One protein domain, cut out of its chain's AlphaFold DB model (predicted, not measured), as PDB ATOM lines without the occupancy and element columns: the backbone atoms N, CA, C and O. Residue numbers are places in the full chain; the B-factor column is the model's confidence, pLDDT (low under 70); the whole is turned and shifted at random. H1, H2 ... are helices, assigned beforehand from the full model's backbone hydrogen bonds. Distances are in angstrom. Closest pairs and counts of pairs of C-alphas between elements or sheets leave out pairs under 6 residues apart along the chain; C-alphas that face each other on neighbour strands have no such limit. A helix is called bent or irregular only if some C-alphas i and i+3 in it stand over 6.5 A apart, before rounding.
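Overview. This is residues 27 to 78 of the 84 residues of the protein "Protein-arginine kinase activator protein McsA" of Rhodanobacter sp. MP1X3 (UniProt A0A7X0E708). A long helix, H1, and a shorter one, H3, are side by side and run opposite ways, and at one end of the pair the chain folds back through a loop region that holds the very short helix H2. At the other end the first residues of H1, 27 to 33, stick out free. The printed part has 52 residues with three named helices, H1, H2 and H3 in that order along the chain, and no named strand; the class is all helix. The whole is loose, with a radius of gyration of the C-alphas of 12.5 A, and it is a rod that spans 42 by 17 by 13 A.

Arrangement. H1, residues 27 to 45, has a kink of 27 degrees near residue 34. It is irregular: C-alphas 27 and 30 are 7.7 A apart. H2, residues 55 to 59, is apart from H1 and touches no helix. H3, residues 65 to 77, is apart from H2 but touches H1, with 7 pairs of C-alphas within 8 A. The closest C-alphas of H1 and H3 are those of Ile 42 and Ala 68, 6.3 A apart. These two helices run opposite ways at a shallow tilt of 16 degrees, the line of H1 being a rough one. In H2 and H3 every O i to N i+4 pair is within hydrogen-bond range; in H1 it is 9 of 15.

Along the chain. H1 begins at C-alpha 27, (403.383, 259.798, 506.832), and measures 28.8 A from first to last C-alpha. H2 begins at C-alpha 55, (420.157, 247.039, 543.616). H3 measures 18.4 A and ends at C-alpha 77, (423.049, 255.234, 514.714).

Size, cuts and confidence. The two C-alphas farthest apart, those of Lys 27 and Leu 54, are 42.5 A apart. The link from H1 to H2 is short, with 9 residues, and that from H2 to H3 is tight, with 5. The printed part has no cut. Its mean pLDDT is 93.7, and no printed residue is under 70.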
ATOM      1  N   LYS A  27     402.272 259.385 507.707       84.25
ATOM      2  CA  LYS A  27     403.383 259.798 506.832       84.25
ATOM      3  C   LYS A  27     404.676 260.067 507.612       84.25
ATOM      4  O   LYS A  27     405.766 259.821 507.100       84.25
ATOM      5  N   LEU A  28     404.569 260.582 508.835       85.38
ATOM      6  CA  LEU A  28     405.705 260.917 509.694       85.38
ATOM      7  C   LEU A  28     406.106 259.787 510.653       85.38
ATOM      8  O   LEU A  28     407.063 259.968 511.405       85.38
ATOM      9  N   ALA A  29     405.452 258.624 510.608       83.88
ATOM     10  CA  ALA A  29     405.650 257.537 511.567       83.88
ATOM     11  C   ALA A  29     407.126 257.140 511.731       83.88
ATOM     12  O   ALA A  29     407.613 257.033 512.852       83.88
ATOM     13  N   ASN A  30     407.881 257.039 510.631       83.56
ATOM     14  CA  ASN A  30     409.313 256.711 510.671       83.56
ATOM     15  C   ASN A  30     410.163 257.769 511.393       83.56
ATOM     16  O   ASN A  30     411.191 257.441 511.979       83.56
ATOM     17  N   ARG A  31     409.745 259.041 511.357       83.94
ATOM     18  CA  ARG A  31     410.408 260.133 512.082       83.94
ATOM     19  C   ARG A  31     409.983 260.164 513.546       83.94
ATOM     20  O   ARG A  31     410.797 260.503 514.389       83.94
ATOM     21  N   ILE A  32     408.738 259.799 513.848       85.62
ATOM     22  CA  ILE A  32     408.171 259.795 515.205       85.62
ATOM     23  C   ILE A  32     408.682 258.601 516.027       85.62
ATOM     24  O   ILE A  32     409.046 258.773 517.191       85.62
ATOM     25  N   ALA A  33     408.769 257.416 515.419       87.31
ATOM     26  CA  ALA A  33     409.174 256.166 516.060       87.31
ATOM     27  C   ALA A  33     410.449 256.262 516.930       87.31
ATOM     28  O   ALA A  33     410.413 255.819 518.081       87.31
ATOM     29  N   PRO A  34     411.570 256.862 516.478       88.69
ATOM     30  CA  PRO A  34     412.752 256.988 517.329       88.69
ATOM     31  C   PRO A  34     412.531 257.906 518.537       88.69
ATOM     32  O   PRO A  34     413.069 257.635 519.609       88.69
ATOM     33  N   HIS A  35     411.722 258.961 518.410       89.69
ATOM     34  CA  HIS A  35     411.396 259.839 519.536       89.69
ATOM     35  C   HIS A  35     410.524 259.125 520.574       89.69
ATOM     36  O   HIS A  35     410.778 259.259 521.772       89.69
ATOM     37  N   GLN A  36     409.557 258.319 520.125       89.31
ATOM     38  CA  GLN A  36     408.758 257.457 521.003       89.31
ATOM     39  C   GLN A  36     409.650 256.463 521.753       89.31
ATOM     40  O   GLN A  36     409.617 256.413 522.981       89.31
ATOM     41  N   ALA A  37     410.535 255.757 521.042       90.25
ATOM     42  CA  ALA A  37     411.462 254.808 521.655       90.25
ATOM     43  C   ALA A  37     412.371 255.468 522.708       90.25
ATOM     44  O   ALA A  37     412.600 254.906 523.783       90.25
ATOM     45  N   ILE A  38     412.867 256.681 522.436       92.88
ATOM     46  CA  ILE A  38     413.669 257.449 523.397       92.88
ATOM     47  C   ILE A  38     412.849 257.783 524.646       92.88
ATOM     48  O   ILE A  38     413.319 257.542 525.760       92.88
ATOM     49  N   ALA A  39     411.641 258.321 524.488       91.38
ATOM     50  CA  ALA A  39     410.804 258.712 525.618       91.38
ATOM     51  C   ALA A  39     410.415 257.501 526.483       91.38
ATOM     52  O   ALA A  39     410.608 257.511 527.701       91.38
ATOM     53  N   GLU A  40     409.924 256.439 525.849       91.44
ATOM     54  CA  GLU A  40     409.282 255.315 526.532       91.44
ATOM     55  C   GLU A  40     410.267 254.288 527.084       91.44
ATOM     56  O   GLU A  40     409.997 253.677 528.122       91.44
ATOM     57  N   HIS A  41     411.417 254.095 526.435       93.31
ATOM     58  CA  HIS A  41     412.358 253.034 526.809       93.31
ATOM     59  C   HIS A  41     413.681 253.548 527.368       93.31
ATOM     60  O   HIS A  41     414.376 252.797 528.060       93.31
ATOM     61  N   ILE A  42     414.035 254.807 527.091       95.88
ATOM     62  CA  ILE A  42     415.277 255.398 527.586       95.88
ATOM     63  C   ILE A  42     414.974 256.364 528.725       95.88
ATOM     64  O   ILE A  42     415.276 256.059 529.877       95.88
ATOM     65  N   LEU A  43     414.350 257.503 528.430       94.81
ATOM     66  CA  LEU A  43     414.197 258.601 529.388       94.81
ATOM     67  C   LEU A  43     413.292 258.238 530.571       94.81
ATOM     68  O   LEU A  43     413.599 258.619 531.698       94.81
ATOM     69  N   SER A  44     412.256 257.423 530.357       95.75
ATOM     70  CA  SER A  44     411.377 256.922 531.429       95.75
ATOM     71  C   SER A  44     412.092 256.053 532.482       95.75
ATOM     72  O   SER A  44     411.549 255.804 533.561       95.75
ATOM     73  N   ARG A  45     413.302 255.560 532.178       96.75
ATOM     74  CA  ARG A  45     414.079 254.633 533.016       96.75
ATOM     75  C   ARG A  45     415.339 255.258 533.611       96.75
ATOM     76  O   ARG A  45     415.999 254.606 534.424       96.75
ATOM     77  N   VAL A  46     415.669 256.496 533.243       97.50
ATOM     78  CA  VAL A  46     416.837 257.191 533.790       97.50
ATOM     79  C   VAL A  46     416.595 257.525 535.261       97.50
ATOM     80  O   VAL A  46     415.539 258.027 535.642       97.50
ATOM     81  N   CYS A  47     417.581 257.241 536.102       97.50
ATOM     82  CA  CYS A  47     417.639 257.703 537.486       97.50
ATOM     83  C   CYS A  47     418.939 258.472 537.738       97.50
ATOM     84  O   CYS A  47     419.778 258.592 536.844       97.50
ATOM     85  N   SER A  48     419.113 258.997 538.955       97.88
ATOM     86  CA  SER A  48     420.389 259.600 539.337       97.88
ATOM     87  C   SER A  48     421.516 258.560 539.271       97.88
ATOM     88  O   SER A  48     421.282 257.359 539.447       97.88
ATOM     89  N   ASP A  49     422.749 259.008 539.030       97.94
ATOM     90  CA  ASP A  49     423.899 258.098 538.976       97.94
ATOM     91  C   ASP A  49     424.141 257.420 540.330       97.94
ATOM     92  O   ASP A  49     424.466 256.233 540.362       97.94
ATOM     93  N   ALA A  50     423.871 258.123 541.435       97.38
ATOM     94  CA  ALA A  50     423.900 257.549 542.777       97.38
ATOM     95  C   ALA A  50     422.890 256.395 542.915       97.38
ATOM     96  O   ALA A  50     423.276 255.278 543.266       97.38
ATOM     97  N   ASP A  51     421.624 256.619 542.541       97.44
ATOM     98  CA  ASP A  51     420.571 255.598 542.636       97.44
ATOM     99  C   ASP A  51     420.813 254.417 541.695       97.44
ATOM    100  O   ASP A  51     420.454 253.284 542.009       97.44
ATOM    101  N   SER A  52     421.465 254.646 540.552       96.62
ATOM    102  CA  SER A  52     421.766 253.594 539.572       96.62
ATOM    103  C   SER A  52     422.707 252.505 540.110       96.62
ATOM    104  O   SER A  52     422.808 251.409 539.543       96.62
ATOM    105  N   THR A  53     423.395 252.788 541.220       96.19
ATOM    106  CA  THR A  53     424.233 251.816 541.926       96.19
ATOM    107  C   THR A  53     423.443 250.923 542.878       96.19
ATOM    108  O   THR A  53     423.916 249.839 543.213       96.19
ATOM    109  N   LEU A  54     422.232 251.335 543.267       97.62
ATOM    110  CA  LEU A  54     421.388 250.617 544.211       97.62
ATOM    111  C   LEU A  54     420.687 249.438 543.528       97.62
ATOM    112  O   LEU A  54     420.043 249.578 542.483       97.62
ATOM    113  N   ASP A  55     420.732 248.270 544.168       97.19
ATOM    114  CA  ASP A  55     420.157 247.039 543.616       97.19
ATOM    115  C   ASP A  55     418.655 247.144 543.337       97.19
ATOM    116  O   ASP A  55     418.169 246.581 542.356       97.19
ATOM    117  N   ALA A  56     417.911 247.896 544.153       97.31
ATOM    118  CA  ALA A  56     416.482 248.123 543.940       97.31
ATOM    119  C   ALA A  56     416.196 248.797 542.583       97.31
ATOM    120  O   ALA A  56     415.288 248.382 541.861       97.31
ATOM    121  N   TYR A  57     417.005 249.786 542.197       96.94
ATOM    122  CA  TYR A  57     416.848 250.521 540.940       96.94
ATOM    123  C   TYR A  57     417.282 249.679 539.742       96.94
ATOM    124  O   TYR A  57     416.577 249.638 538.732       96.94
ATOM    125  N   ARG A  58     418.380 248.930 539.881       95.44
ATOM    126  CA  ARG A  58     418.837 247.986 538.850       95.44
ATOM    127  C   ARG A  58     417.795 246.906 538.567       95.44
ATOM    128  O   ARG A  58     417.485 246.648 537.408       95.44
ATOM    129  N   ARG A  59     417.192 246.325 539.613       96.31
ATOM    130  CA  ARG A  59     416.104 245.335 539.481       96.31
ATOM    131  C   ARG A  59     414.848 245.921 538.836       96.31
ATOM    132  O   ARG A  59     414.158 245.213 538.113       96.31
ATOM    133  N   ALA A  60     414.582 247.211 539.037       96.00
ATOM    134  CA  ALA A  60     413.508 247.937 538.354       96.00
ATOM    135  C   ALA A  60     413.848 248.331 536.896       96.00
ATOM    136  O   ALA A  60     413.062 249.025 536.239       96.00
ATOM    137  N   GLY A  61     415.014 247.916 536.385       95.75
ATOM    138  CA  GLY A  61     415.486 248.221 535.034       95.75
ATOM    139  C   GLY A  61     415.895 249.681 534.835       95.75
ATOM    140  O   GLY A  61     415.909 250.151 533.697       95.75
ATOM    141  N   ARG A  62     416.178 250.412 535.921       97.56
ATOM    142  CA  ARG A  62     416.649 251.801 535.869       97.56
ATOM    143  C   ARG A  62     418.160 251.866 535.695       97.56
ATOM    144  O   ARG A  62     418.882 250.944 536.077       97.56
ATOM    145  N   PHE A  63     418.635 252.959 535.111       98.06
ATOM    146  CA  PHE A  63     420.049 253.164 534.808       98.06
ATOM    147  C   PHE A  63     420.438 254.644 534.868       98.06
ATOM    148  O   PHE A  63     419.591 255.530 534.771       98.06
ATOM    149  N   GLY A  64     421.736 254.890 535.047       98.12
ATOM    150  CA  GLY A  64     422.312 256.229 535.132       98.12
ATOM    151  C   GLY A  64     422.570 256.884 533.772       98.12
ATOM    152  O   GLY A  64     422.317 256.316 532.701       98.12
ATOM    153  N   SER A  65     423.130 258.085 533.828       97.56
ATOM    154  CA  SER A  65     423.376 258.983 532.700       97.56
ATOM    155  C   SER A  65     424.265 258.360 531.615       97.56
ATOM    156  O   SER A  65     423.949 258.450 530.426       97.56
ATOM    157  N   ALA A  66     425.335 257.659 531.998       97.81
ATOM    158  CA  ALA A  66     426.278 257.052 531.055       97.81
ATOM    159  C   ALA A  66     425.619 255.984 530.161       97.81
ATOM    160  O   ALA A  66     425.815 255.965 528.942       97.81
ATOM    161  N   GLU A  67     424.793 255.121 530.754       97.50
ATOM    162  CA  GLU A  67     424.047 254.095 530.019       97.50
ATOM    163  C   GLU A  67     422.928 254.723 529.177       97.50
ATOM    164  O   GLU A  67     422.702 254.299 528.042       97.50
ATOM    165  N   ALA A  68     422.283 255.785 529.670       97.25
ATOM    166  CA  ALA A  68     421.305 256.541 528.891       97.25
ATOM    167  C   ALA A  68     421.929 257.103 527.604       97.25
ATOM    168  O   ALA A  68     421.408 256.875 526.513       97.25
ATOM    169  N   VAL A  69     423.095 257.750 527.704       97.94
ATOM    170  CA  VAL A  69     423.834 258.276 526.544       97.94
ATOM    171  C   VAL A  69     424.230 257.160 525.577       97.94
ATOM    172  O   VAL A  69     424.097 257.329 524.363       97.94
ATOM    173  N   LYS A  70     424.685 256.006 526.080       97.75
ATOM    174  CA  LYS A  70     425.006 254.846 525.234       97.75
ATOM    175  C   LYS A  70     423.789 254.389 524.425       97.75
ATOM    176  O   LYS A  70     423.908 254.179 523.220       97.75
ATOM    177  N   ARG A  71     422.619 254.282 525.059       97.19
ATOM    178  CA  ARG A  71     421.369 253.891 524.386       97.19
ATOM    179  C   ARG A  71     420.899 254.936 523.378       97.19
ATOM    180  O   ARG A  71     420.514 254.567 522.275       97.19
ATOM    181  N   LEU A  72     421.002 256.226 523.706       95.50
ATOM    182  CA  LEU A  72     420.673 257.317 522.779       95.50
ATOM    183  C   LEU A  72     421.534 257.263 521.513       95.50
ATOM    184  O   LEU A  72     421.016 257.418 520.411       95.50
ATOM    185  N   LYS A  73     422.834 256.983 521.654       95.69
ATOM    186  CA  LYS A  73     423.741 256.819 520.509       95.69
ATOM    187  C   LYS A  73     423.353 255.637 519.618       95.69
ATOM    188  O   LYS A  73     423.475 255.751 518.405       95.69
ATOM    189  N   LEU A  74     422.869 254.534 520.194       94.25
ATOM    190  CA  LEU A  74     422.378 253.389 519.417       94.25
ATOM    191  C   LEU A  74     421.122 253.742 518.616       94.25
ATOM    192  O   LEU A  74     421.040 253.386 517.445       94.25
ATOM    193  N   VAL A  75     420.182 254.483 519.215       91.94
ATOM    194  CA  VAL A  75     419.008 254.985 518.484       91.94
ATOM    195  C   VAL A  75     419.450 255.907 517.350       91.94
ATOM    196  O   VAL A  75     419.022 255.710 516.220       91.94
ATOM    197  N   ALA A  76     420.354 256.853 517.624       89.88
ATOM    198  CA  ALA A  76     420.867 257.784 516.619       89.88
ATOM    199  C   ALA A  76     421.587 257.076 515.457       89.88
ATOM    200  O   ALA A  76     421.403 257.459 514.308       89.88
ATOM    201  N   ALA A  77     422.364 256.025 515.736       90.00
ATOM    202  CA  ALA A  77     423.049 255.234 514.714       90.00
ATOM    203  C   ALA A  77     422.090 254.431 513.816       90.00
ATOM    204  O   ALA A  77     422.451 254.090 512.694       90.00
ATOM    205  N   GLY A  78     420.885 254.121 514.306       83.56
ATOM    206  CA  GLY A  78     419.833 253.449 513.542       83.56
ATOM    207  C   GLY A  78     418.952 254.391 512.717       83.56
ATOM    208  O   GLY A  78     418.069 253.914 512.006       83.56
TER     209      GLY A  78